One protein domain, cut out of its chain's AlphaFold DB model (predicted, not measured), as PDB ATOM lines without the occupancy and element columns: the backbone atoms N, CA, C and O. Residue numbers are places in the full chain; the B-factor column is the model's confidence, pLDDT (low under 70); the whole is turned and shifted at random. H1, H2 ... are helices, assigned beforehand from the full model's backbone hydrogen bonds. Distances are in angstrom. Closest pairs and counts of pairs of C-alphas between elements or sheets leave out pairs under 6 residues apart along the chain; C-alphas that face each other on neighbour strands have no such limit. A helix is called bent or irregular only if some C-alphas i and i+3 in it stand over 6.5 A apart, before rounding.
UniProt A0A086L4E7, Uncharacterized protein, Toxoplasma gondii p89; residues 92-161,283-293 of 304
ATOM      1  N   LEU A  92     -10.192  21.404  -8.603       59.06
ATOM      2  CA  LEU A  92     -10.008  20.917  -9.964       59.06
ATOM      3  C   LEU A  92      -9.169  21.909 -10.765       59.06
ATOM      4  O   LEU A  92      -9.717  22.815 -11.403       59.06
ATOM      5  N   ARG A  93      -7.849  21.701 -10.770       56.97
ATOM      6  CA  ARG A  93      -6.888  22.506 -11.541       56.97
ATOM      7  C   ARG A  93      -7.319  22.635 -13.003       56.97
ATOM      8  O   ARG A  93      -7.458  23.737 -13.521       56.97
ATOM      9  N   VAL A  94      -7.699  21.524 -13.631       55.31
ATOM     10  CA  VAL A  94      -8.099  21.491 -15.050       55.31
ATOM     11  C   VAL A  94      -9.346  22.338 -15.362       55.31
ATOM     12  O   VAL A  94      -9.442  22.902 -16.453       55.31
ATOM     13  N   ARG A  95     -10.297  22.461 -14.424       61.28
ATOM     14  CA  ARG A  95     -11.581  23.153 -14.656       61.28
ATOM     15  C   ARG A  95     -11.611  24.598 -14.159       61.28
ATOM     16  O   ARG A  95     -12.332  25.402 -14.741       61.28
ATOM     17  N   LYS A  96     -10.867  24.929 -13.097       51.06
ATOM     18  CA  LYS A  96     -10.919  26.247 -12.438       51.06
ATOM     19  C   LYS A  96      -9.710  27.138 -12.717       51.06
ATOM     20  O   LYS A  96      -9.863  28.357 -12.703       51.06
ATOM     21  N   GLN A  97      -8.538  26.561 -12.988       52.88
ATOM     22  CA  GLN A  97      -7.290  27.326 -12.984       52.88
ATOM     23  C   GLN A  97      -7.255  28.368 -14.103       52.88
ATOM     24  O   GLN A  97      -6.950  29.519 -13.849       52.88
ATOM     25  N   TRP A  98      -7.679  28.011 -15.310       54.28
ATOM     26  CA  TRP A  98      -7.551  28.869 -16.488       54.28
ATOM     27  C   TRP A  98      -8.474  30.102 -16.531       54.28
ATOM     28  O   TRP A  98      -8.141  31.090 -17.184       54.28
ATOM     29  N   VAL A  99      -9.651  30.036 -15.893       50.22
ATOM     30  CA  VAL A  99     -10.621  31.151 -15.863       50.22
ATOM     31  C   VAL A  99     -10.263  32.126 -14.749       50.22
ATOM     32  O   VAL A  99     -10.246  33.335 -14.970       50.22
ATOM     33  N   LEU A 100      -9.963  31.591 -13.561       47.34
ATOM     34  CA  LEU A 100      -9.693  32.390 -12.368       47.34
ATOM     35  C   LEU A 100      -8.325  33.061 -12.406       47.34
ATOM     36  O   LEU A 100      -8.164  34.112 -11.795       47.34
ATOM     37  N   SER A 101      -7.348  32.485 -13.111       50.03
ATOM     38  CA  SER A 101      -6.016  33.066 -13.127       50.03
ATOM     39  C   SER A 101      -5.945  34.357 -13.951       50.03
ATOM     40  O   SER A 101      -5.251  35.267 -13.512       50.03
ATOM     41  N   GLU A 102      -6.609  34.486 -15.118       52.88
ATOM     42  CA  GLU A 102      -6.187  35.532 -16.083       52.88
ATOM     43  C   GLU A 102      -7.249  36.143 -17.045       52.88
ATOM     44  O   GLU A 102      -6.870  36.718 -18.065       52.88
ATOM     45  N   ASN A 103      -8.564  36.109 -16.762       56.59
ATOM     46  CA  ASN A 103      -9.595  36.810 -17.580       56.59
ATOM     47  C   ASN A 103      -9.545  36.481 -19.097       56.59
ATOM     48  O   ASN A 103      -9.682  37.341 -19.975       56.59
ATOM     49  N   VAL A 104      -9.336  35.208 -19.427       59.09
ATOM     50  CA  VAL A 104      -9.135  34.733 -20.801       59.09
ATOM     51  C   VAL A 104     -10.474  34.670 -21.567       59.09
ATOM     52  O   VAL A 104     -11.388  33.959 -21.162       59.09
ATOM     53  N   LYS A 105     -10.603  35.382 -22.705       61.56
ATOM     54  CA  LYS A 105     -11.822  35.386 -23.553       61.56
ATOM     55  C   LYS A 105     -11.639  34.593 -24.857       61.56
ATOM     56  O   LYS A 105     -10.864  34.996 -25.721       61.56
ATOM     57  N   PHE A 106     -12.406  33.512 -25.024       66.31
ATOM     58  CA  PHE A 106     -12.438  32.657 -26.223       66.31
ATOM     59  C   PHE A 106     -13.415  33.231 -27.260       66.31
ATOM     60  O   PHE A 106     -14.601  33.363 -26.969       66.31
ATOM     61  N   ARG A 107     -12.950  33.547 -28.480       64.00
ATOM     62  CA  ARG A 107     -13.819  34.065 -29.562       64.00
ATOM     63  C   ARG A 107     -14.784  33.013 -30.146       64.00
ATOM     64  O   ARG A 107     -15.750  33.397 -30.791       64.00
ATOM     65  N   GLN A 108     -14.585  31.725 -29.843       73.56
ATOM     66  CA  GLN A 108     -15.469  30.587 -30.171       73.56
ATOM     67  C   GLN A 108     -15.906  30.481 -31.655       73.56
ATOM     68  O   GLN A 108     -16.888  29.800 -31.959       73.56
ATOM     69  N   ASP A 109     -15.180  31.094 -32.595       78.31
ATOM     70  CA  ASP A 109     -15.508  31.057 -34.022       78.31
ATOM     71  C   ASP A 109     -14.909  29.818 -34.701       78.31
ATOM     72  O   ASP A 109     -13.742  29.746 -35.057       78.31
ATOM     73  N   ARG A 110     -15.731  28.807 -34.942       76.19
ATOM     74  CA  ARG A 110     -15.260  27.544 -35.531       76.19
ATOM     75  C   ARG A 110     -14.941  27.610 -37.008       76.19
ATOM     76  O   ARG A 110     -14.334  26.677 -37.523       76.19
ATOM     77  N   LYS A 111     -15.434  28.641 -37.689       80.56
ATOM     78  CA  LYS A 111     -15.279  28.795 -39.133       80.56
ATOM     79  C   LYS A 111     -14.000  29.559 -39.465       80.56
ATOM     80  O   LYS A 111     -13.670  29.676 -40.643       80.56
ATOM     81  N   SER A 112     -13.269  30.050 -38.459       83.56
ATOM     82  CA  SER A 112     -12.041  30.788 -38.712       83.56
ATOM     83  C   SER A 112     -10.979  29.886 -39.372       83.56
ATOM     84  O   SER A 112     -10.796  28.732 -38.962       83.56
ATOM     85  N   PRO A 113     -10.245  30.384 -40.388       85.56
ATOM     86  CA  PRO A 113      -9.255  29.581 -41.111       85.56
ATOM     87  C   PRO A 113      -8.157  28.996 -40.211       85.56
ATOM     88  O   PRO A 113      -7.721  27.865 -40.412       85.56
ATOM     89  N   GLU A 114      -7.732  29.741 -39.189       86.38
ATOM     90  CA  GLU A 114      -6.754  29.301 -38.185       86.38
ATOM     91  C   GLU A 114      -7.243  28.085 -37.376       86.38
ATOM     92  O   GLU A 114      -6.490  27.126 -37.195       86.38
ATOM     93  N   VAL A 115      -8.521  28.072 -36.968       87.25
ATOM     94  CA  VAL A 115      -9.134  26.962 -36.221       87.25
ATOM     95  C   VAL A 115      -9.262  25.742 -37.110       87.25
ATOM     96  O   VAL A 115      -8.893  24.646 -36.690       87.25
ATOM     97  N   LEU A 116      -9.746  25.917 -38.341       89.00
ATOM     98  CA  LEU A 116      -9.898  24.821 -39.297       89.00
ATOM     99  C   LEU A 116      -8.539  24.194 -39.633       89.00
ATOM    100  O   LEU A 116      -8.393  22.969 -39.583       89.00
ATOM    101  N   LYS A 117      -7.516  25.024 -39.876       90.69
ATOM    102  CA  LYS A 117      -6.143  24.575 -40.130       90.69
ATOM    103  C   LYS A 117      -5.587  23.774 -38.953       90.69
ATOM    104  O   LYS A 117      -5.063  22.678 -39.161       90.69
ATOM    105  N   LYS A 118      -5.735  24.269 -37.718       90.00
ATOM    106  CA  LYS A 118      -5.260  23.550 -36.526       90.00
ATOM    107  C   LYS A 118      -6.056  22.286 -36.231       90.00
ATOM    108  O   LYS A 118      -5.464  21.254 -35.929       90.00
ATOM    109  N   ALA A 119      -7.372  22.308 -36.401       90.25
ATOM    110  CA  ALA A 119      -8.198  21.115 -36.263       90.25
ATOM    111  C   ALA A 119      -7.803  20.029 -37.283       90.25
ATOM    112  O   ALA A 119      -7.721  18.858 -36.915       90.25
ATOM    113  N   LYS A 120      -7.489  20.402 -38.533       92.06
ATOM    114  CA  LYS A 120      -6.972  19.482 -39.563       92.06
ATOM    115  C   LYS A 120      -5.619  18.888 -39.160       92.06
ATOM    116  O   LYS A 120      -5.459  17.671 -39.204       92.06
ATOM    117  N   GLU A 121      -4.684  19.714 -38.685       92.31
ATOM    118  CA  GLU A 121      -3.378  19.265 -38.171       92.31
ATOM    119  C   GLU A 121      -3.536  18.242 -37.031       92.31
ATOM    120  O   GLU A 121      -2.933  17.166 -37.066       92.31
ATOM    121  N   ILE A 122      -4.402  18.532 -36.055       90.62
ATOM    122  CA  ILE A 122      -4.687  17.642 -34.922       90.62
ATOM    123  C   ILE A 122      -5.357  16.348 -35.398       90.62
ATOM    124  O   ILE A 122      -4.997  15.262 -34.943       90.62
ATOM    125  N   SER A 123      -6.312  16.439 -36.327       90.88
ATOM    126  CA  SER A 123      -7.001  15.277 -36.891       90.88
ATOM    127  C   SER A 123      -6.024  14.318 -37.566       90.88
ATOM    128  O   SER A 123      -6.092  13.114 -37.323       90.88
ATOM    129  N   VAL A 124      -5.101  14.835 -38.381       90.62
ATOM    130  CA  VAL A 124      -4.095  14.022 -39.083       90.62
ATOM    131  C   VAL A 124      -3.123  13.379 -38.095       90.62
ATOM    132  O   VAL A 124      -2.818  12.196 -38.222       90.62
ATOM    133  N   ARG A 125      -2.664  14.126 -37.084       89.00
ATOM    134  CA  ARG A 125      -1.671  13.624 -36.121       89.00
ATOM    135  C   ARG A 125      -2.234  12.614 -35.123       89.00
ATOM    136  O   ARG A 125      -1.558  11.644 -34.798       89.00
ATOM    137  N   PHE A 126      -3.449  12.837 -34.622       86.50
ATOM    138  CA  PHE A 126      -3.986  12.085 -33.480       86.50
ATOM    139  C   PHE A 126      -5.203  11.214 -33.821       86.50
ATOM    140  O   PHE A 126      -5.601  10.379 -33.005       86.50
ATOM    141  N   GLY A 127      -5.790  11.369 -35.014       86.81
ATOM    142  CA  GLY A 127      -6.929  10.567 -35.472       86.81
ATOM    143  C   GLY A 127      -8.176  10.721 -34.596       86.81
ATOM    144  O   GLY A 127      -8.872   9.734 -34.343       86.81
ATOM    145  N   LEU A 128      -8.411  11.929 -34.075       89.06
ATOM    146  CA  LEU A 128      -9.529  12.241 -33.181       89.06
ATOM    147  C   LEU A 128     -10.799  12.613 -33.963       89.06
ATOM    148  O   LEU A 128     -10.711  13.021 -35.122       89.06
ATOM    149  N   PRO A 129     -11.992  12.498 -33.346       88.19
ATOM    150  CA  PRO A 129     -13.228  12.969 -33.955       88.19
ATOM    151  C   PRO A 129     -13.168  14.461 -34.301       88.19
ATOM    152  O   PRO A 129     -12.625  15.272 -33.549       88.19
ATOM    153  N   LYS A 130     -13.785  14.832 -35.423       86.38
ATOM    154  CA  LYS A 130     -13.740  16.190 -35.981       86.38
ATOM    155  C   LYS A 130     -14.167  17.288 -35.004       86.38
ATOM    156  O   LYS A 130     -13.529  18.331 -34.942       86.38
ATOM    157  N   ASP A 131     -15.220  17.071 -34.226       84.62
ATOM    158  CA  ASP A 131     -15.681  18.026 -33.213       84.62
ATOM    159  C   ASP A 131     -14.674  18.217 -32.073       84.62
ATOM    160  O   ASP A 131     -14.518  19.331 -31.579       84.62
ATOM    161  N   VAL A 132     -13.952  17.159 -31.692       87.12
ATOM    162  CA  VAL A 132     -12.872  17.229 -30.698       87.12
ATOM    163  C   VAL A 132     -11.688  18.013 -31.264       87.12
ATOM    164  O   VAL A 132     -11.139  18.880 -30.588       87.12
ATOM    165  N   CYS A 133     -11.332  17.782 -32.528       89.50
ATOM    166  CA  CYS A 133     -10.308  18.569 -33.215       89.50
ATOM    167  C   CYS A 133     -10.681  20.054 -33.299       89.50
ATOM    168  O   CYS A 133      -9.833  20.905 -33.051       89.50
ATOM    169  N   LEU A 134     -11.945  20.372 -33.598       86.62
ATOM    170  CA  LEU A 134     -12.439  21.751 -33.623       86.62
ATOM    171  C   LEU A 134     -12.385  22.404 -32.234       86.62
ATOM    172  O   LEU A 134     -11.963  23.552 -32.137       86.62
ATOM    173  N   ARG A 135     -12.736  21.683 -31.154       84.94
ATOM    174  CA  ARG A 135     -12.567  22.165 -29.764       84.94
ATOM    175  C   ARG A 135     -11.137  22.583 -29.477       84.94
ATOM    176  O   ARG A 135     -10.908  23.670 -28.966       84.94
ATOM    177  N   LEU A 136     -10.189  21.719 -29.815       87.62
ATOM    178  CA  LEU A 136      -8.774  21.998 -29.602       87.62
ATOM    179  C   LEU A 136      -8.275  23.126 -30.510       87.62
ATOM    180  O   LEU A 136      -7.484  23.953 -30.075       87.62
ATOM    181  N   GLY A 137      -8.783  23.217 -31.742       87.12
ATOM    182  CA  GLY A 137      -8.484  24.323 -32.651       87.12
ATOM    183  C   GLY A 137      -8.897  25.689 -32.091       87.12
ATOM    184  O   GLY A 137      -8.186  26.667 -32.302       87.12
ATOM    185  N   LEU A 138      -9.983  25.765 -31.310       84.56
ATOM    186  CA  LEU A 138     -10.430  27.014 -30.673       84.56
ATOM    187  C   LEU A 138      -9.411  27.592 -29.674       84.56
ATOM    188  O   LEU A 138      -9.449  28.794 -29.411       84.56
ATOM    189  N   LEU A 139      -8.470  26.784 -29.169       83.12
ATOM    190  CA  LEU A 139      -7.351  27.247 -28.334       83.12
ATOM    191  C   LEU A 139      -6.371  28.158 -29.090       83.12
ATOM    192  O   LEU A 139      -5.517  28.780 -28.470       83.12
ATOM    193  N   PHE A 140      -6.492  28.261 -30.415       82.31
ATOM    194  CA  PHE A 140      -5.611  29.065 -31.263       82.31
ATOM    195  C   PHE A 140      -6.255  30.352 -31.773       82.31
ATOM    196  O   PHE A 140      -5.594  31.126 -32.452       82.31
ATOM    197  N   GLN A 141      -7.502  30.636 -31.386       77.50
ATOM    198  CA  GLN A 141      -8.108  31.962 -31.586       77.50
ATOM    199  C   GLN A 141      -7.625  33.007 -30.572       77.50
ATOM    200  O   GLN A 141      -8.142  34.127 -30.505       77.50
ATOM    201  N   PHE A 142      -6.670  32.619 -29.729       70.00
ATOM    202  CA  PHE A 142      -6.041  33.476 -28.744       70.00
ATOM    203  C   PHE A 142      -5.039  34.398 -29.401       70.00
ATOM    204  O   PHE A 142      -4.303  34.000 -30.296       70.00
ATOM    205  N   ARG A 143      -4.948  35.621 -28.871       66.75
ATOM    206  CA  ARG A 143      -3.823  36.510 -29.185       66.75
ATOM    207  C   ARG A 143      -2.486  35.902 -28.751       66.75
ATOM    208  O   ARG A 143      -1.471  36.192 -29.366       66.75
ATOM    209  N   ASP A 144      -2.503  35.069 -27.711       74.19
ATOM    210  CA  ASP A 144      -1.342  34.327 -27.228       74.19
ATOM    211  C   ASP A 144      -1.413  32.867 -27.699       74.19
ATOM    212  O   ASP A 144      -2.060  32.014 -27.087       74.19
ATOM    213  N   THR A 145      -0.747  32.589 -28.817       75.94
ATOM    214  CA  THR A 145      -0.663  31.247 -29.405       75.94
ATOM    215  C   THR A 145       0.168  30.282 -28.561       75.94
ATOM    216  O   THR A 145      -0.087  29.079 -28.607       75.94
ATOM    217  N   LYS A 146       1.117  30.779 -27.754       81.06
ATOM    218  CA  LYS A 146       1.971  29.947 -26.897       81.06
ATOM    219  C   LYS A 146       1.141  29.265 -25.814       81.06
ATOM    220  O   LYS A 146       1.246  28.059 -25.625       81.06
ATOM    221  N   ARG A 147       0.226  30.008 -25.190       78.00
ATOM    222  CA  ARG A 147      -0.729  29.438 -24.223       78.00
ATOM    223  C   ARG A 147      -1.659  28.407 -24.854       78.00
ATOM    224  O   ARG A 147      -1.989  27.414 -24.213       78.00
ATOM    225  N   GLY A 148      -2.085  28.641 -26.097       79.69
ATOM    226  CA  GLY A 148      -2.879  27.678 -26.859       79.69
ATOM    227  C   GLY A 148      -2.156  26.338 -27.025       79.69
ATOM    228  O   GLY A 148      -2.756  25.291 -26.783       79.69
ATOM    229  N   GLU A 149      -0.861  26.372 -27.357       84.88
ATOM    230  CA  GLU A 149      -0.001  25.179 -27.433       84.88
ATOM    231  C   GLU A 149       0.193  24.507 -26.060       84.88
ATOM    232  O   GLU A 149       0.116  23.279 -25.961       84.88
ATOM    233  N   ASP A 150       0.380  25.280 -24.985       83.56
ATOM    234  CA  ASP A 150       0.525  24.737 -23.626       83.56
ATOM    235  C   ASP A 150      -0.751  23.993 -23.187       83.56
ATOM    236  O   ASP A 150      -0.697  22.838 -22.752       83.56
ATOM    237  N   MET A 151      -1.927  24.609 -23.374       84.44
ATOM    238  CA  MET A 151      -3.220  23.975 -23.085       84.44
ATOM    239  C   MET A 151      -3.456  22.740 -23.963       84.44
ATOM    240  O   MET A 151      -3.920  21.708 -23.471       84.44
ATOM    241  N   LEU A 152      -3.127  22.824 -25.256       87.81
ATOM    242  CA  LEU A 152      -3.227  21.695 -26.179       87.81
ATOM    243  C   LEU A 152      -2.376  20.516 -25.688       87.81
ATOM    244  O   LEU A 152      -2.849  19.377 -25.675       87.81
ATOM    245  N   THR A 153      -1.151  20.793 -25.245       88.88
ATOM    246  CA  THR A 153      -0.216  19.787 -24.733       88.88
ATOM    247  C   THR A 153      -0.778  19.073 -23.508       88.88
ATOM    248  O   THR A 153      -0.717  17.843 -23.449       88.88
ATOM    249  N   VAL A 154      -1.392  19.805 -22.572       87.12
ATOM    250  CA  VAL A 154      -2.059  19.215 -21.397       87.12
ATOM    251  C   VAL A 154      -3.159  18.241 -21.828       87.12
ATOM    252  O   VAL A 154      -3.136  17.074 -21.437       87.12
ATOM    253  N   TYR A 155      -4.084  18.676 -22.691       90.00
ATOM    254  CA  TYR A 155      -5.205  17.840 -23.135       90.00
ATOM    255  C   TYR A 155      -4.769  16.599 -23.918       90.00
ATOM    256  O   TYR A 155      -5.306  15.509 -23.705       90.00
ATOM    257  N   LEU A 156      -3.804  16.742 -24.828       90.81
ATOM    258  CA  LEU A 156      -3.316  15.625 -25.633       90.81
ATOM    259  C   LEU A 156      -2.515  14.624 -24.795       90.81
ATOM    260  O   LEU A 156      -2.674  13.417 -24.986       90.81
ATOM    261  N   THR A 157      -1.712  15.106 -23.843       91.88
ATOM    262  CA  THR A 157      -0.953  14.248 -22.922       91.88
ATOM    263  C   THR A 157      -1.898  13.443 -22.035       91.88
ATOM    264  O   THR A 157      -1.772  12.218 -21.970       91.88
ATOM    265  N   ALA A 158      -2.890  14.101 -21.431       92.75
ATOM    266  CA  ALA A 158      -3.923  13.455 -20.625       92.75
ATOM    267  C   ALA A 158      -4.675  12.376 -21.419       92.75
ATOM    268  O   ALA A 158      -4.795  11.227 -20.983       92.75
ATOM    269  N   LEU A 159      -5.104  12.713 -22.639       93.56
ATOM    270  CA  LEU A 159      -5.800  11.781 -23.517       93.56
ATOM    271  C   LEU A 159      -4.925  10.572 -23.883       93.56
ATOM    272  O   LEU A 159      -5.412   9.436 -23.898       93.56
ATOM    273  N   GLN A 160      -3.644  10.789 -24.187       93.75
ATOM    274  CA  GLN A 160      -2.710   9.713 -24.516       93.75
ATOM    275  C   GLN A 160      -2.484   8.780 -23.323       93.75
ATOM    276  O   GLN A 160      -2.532   7.557 -23.494       93.75
ATOM    277  N   ARG A 161      -2.304   9.337 -22.121       94.62
ATOM    278  CA  ARG A 161      -2.152   8.570 -20.879       94.62
ATOM    279  C   ARG A 161      -3.404   7.766 -20.556       94.62
ATOM    280  O   ARG A 161      -3.316   6.555 -20.373       94.62
ATOM    281  N   TRP A 283     -16.106  27.385 -22.076       57.94
ATOM    282  CA  TRP A 283     -16.449  28.344 -21.022       57.94
ATOM    283  C   TRP A 283     -17.276  29.503 -21.592       57.94
ATOM    284  O   TRP A 283     -16.749  30.493 -22.097       57.94
ATOM    285  N   ARG A 284     -18.599  29.387 -21.523       48.19
ATOM    286  CA  ARG A 284     -19.470  30.545 -21.328       48.19
ATOM    287  C   ARG A 284     -19.879  30.542 -19.863       48.19
ATOM    288  O   ARG A 284     -20.018  29.475 -19.275       48.19
ATOM    289  N   GLU A 285     -20.104  31.722 -19.299       43.12
ATOM    290  CA  GLU A 285     -20.666  31.867 -17.946       43.12
ATOM    291  C   GLU A 285     -22.049  31.193 -17.814       43.12
ATOM    292  O   GLU A 285     -22.504  30.919 -16.708       43.12
ATOM    293  N   ASP A 286     -22.696  30.871 -18.940       42.69
ATOM    294  CA  ASP A 286     -24.008  30.238 -18.999       42.69
ATOM    295  C   ASP A 286     -23.915  28.752 -19.412       42.69
ATOM    296  O   ASP A 286     -23.739  28.402 -20.587       42.69
ATOM    297  N   ASN A 287     -24.051  27.856 -18.425       40.66
ATOM    298  CA  ASN A 287     -23.951  26.393 -18.564       40.66
ATOM    299  C   ASN A 287     -24.949  25.782 -19.568       40.66
ATOM    300  O   ASN A 287     -24.765  24.651 -20.015       40.66
ATOM    301  N   ARG A 288     -26.003  26.514 -19.957       43.00
ATOM    302  CA  ARG A 288     -27.007  26.054 -20.935       43.00
ATOM    303  C   ARG A 288     -26.483  26.009 -22.374       43.00
ATOM    304  O   ARG A 288     -27.103  25.386 -23.232       43.00
ATOM    305  N   ALA A 289     -25.353  26.657 -22.660       41.84
ATOM    306  CA  ALA A 289     -24.839  26.786 -24.021       41.84
ATOM    307  C   ALA A 289     -23.897  25.650 -24.456       41.84
ATOM    308  O   ALA A 289     -23.699  25.493 -25.656       41.84
ATOM    309  N   ALA A 290     -23.339  24.839 -23.548       41.72
ATOM    310  CA  ALA A 290     -22.358  23.805 -23.914       41.72
ATOM    311  C   ALA A 290     -22.905  22.799 -24.954       41.72
ATOM    312  O   ALA A 290     -22.230  22.484 -25.940       41.72
ATOM    313  N   GLU A 291     -24.169  22.386 -24.797       40.88
ATOM    314  CA  GLU A 291     -24.865  21.490 -25.733       40.88
ATOM    315  C   GLU A 291     -25.147  22.137 -27.097       40.88
ATOM    316  O   GLU A 291     -25.122  21.458 -28.125       40.88
ATOM    317  N   ASN A 292     -25.381  23.452 -27.125       40.62
ATOM    318  CA  ASN A 292     -25.659  24.209 -28.349       40.62
ATOM    319  C   ASN A 292     -24.390  24.603 -29.088       40.62
ATOM    320  O   ASN A 292     -24.397  24.707 -30.312       40.62
ATOM    321  N   VAL A 293     -23.293  24.794 -28.354       44.38
ATOM    322  CA  VAL A 293     -22.011  25.119 -28.941       44.38
ATOM    323  C   VAL A 293     -21.624  23.911 -29.794       44.38
ATOM    324  O   VAL A 293     -21.542  24.071 -30.996       44.38
TER     325      VAL A 293
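Overview. This is residues 92 to 161 and 283 to 293 of the 304 residues of an uncharacterized protein of Toxoplasma gondii p89 (UniProt A0A086L4E7). Three helices, H2, H3 and H4, run back and forth as a zigzag and make the core, with H3 in the middle between H2 and H4; H3 crosses H2 steeply and folds back into H4 as a helical hairpin. H1, at the end of a link with no named element, is set off from this core, and beyond the cut the weakly formed H5 is set off separately, with residues 285 to 292 sticking out. The printed part has 81 residues with five named helices, in the order H1, H2, H3, H4, H5, and no named strand; its class is all helix, with 59 residues in the helices. The whole is compact, with a radius of gyration of the C-alphas of 12.7 A, and its C-alphas span 33 by 29 by 25 A.

Along the chain. The printed part begins at Leu 92, and H1 follows with residues 93 to 102, 13.8 A from first to last C-alpha; C-alpha 93 is at (-6.888, 22.506, -11.541). H1 is irregular, its C-alphas 95 and 98 being 7.2 A apart, and its line is a rough one. After residues 103 to 112 comes H2, residues 113 to 126, with a length of 19.8 A. H3 holds residues 130 to 140 and is 15.9 A long. H4, residues 145 to 161, is the longest helix by residues, with 17, and measures 24.3 A, from C-alpha 145 at (-0.663, 31.247, -29.405) to C-alpha 161 at (-2.152, 8.570, -20.879). Beyond the cut, residues 283 to 286 lead to H5, residues 287 to 293, 10.6 A long, with C-alpha 293 at (-22.011, 25.119, -28.941). H5 is only just irregular, with C-alphas 288 and 291 lying 7.0 A apart, and its line too is a rough one.

Arrangement. H1 touches no helix; it is apart from H2, the helix that follows it. H2 and H3 touch, with 25 pairs of C-alphas within 8 A, and their closest C-alphas, those of Val 115 and Gly 137, are 4.5 A apart. These two helices run opposite ways at a steep tilt of 57 degrees, and their centres are 7.5 A apart. H3 and H4 touch and form a helical hairpin. Their closest C-alphas are those of Leu 139 and Gly 148, 4.7 A apart, and H4 touches H3 with its residues 145 to 152 alone. The two run opposite ways at a tilt of 37 degrees, only just steep, with their centres 11.5 A apart. H2 and H4 are apart. H5 touches no helix and is apart from H3 and H4, for instance. In H2 and H4 every O i to N i+4 pair is within hydrogen-bond range, against 3 of 6 in H1, 5 of 7 in H3 and 1 of 3 in H5, where 1 of 4 O i to N i+3 pairs is within range.

Size, cuts and confidence. The two C-alphas farthest apart are those of Leu 100 and Val 124, at 32.9 A. The links from H2 to H3 and from H3 to H4 are tight, with 3 and 4 residues; the link from H1 to H2, with 10 residues, is short. Residues 162 to 282 are not printed, and C-alphas 161 and 283 are 24.4 A apart across this cut, which lies in the link from H4 to H5. The mean pLDDT of the printed part is 74.1. The model's confidence is low, under 70, in residues 92 to 107, residue 143 and residues 283 to 293; the mean is 53 for H1 and 42 for H5.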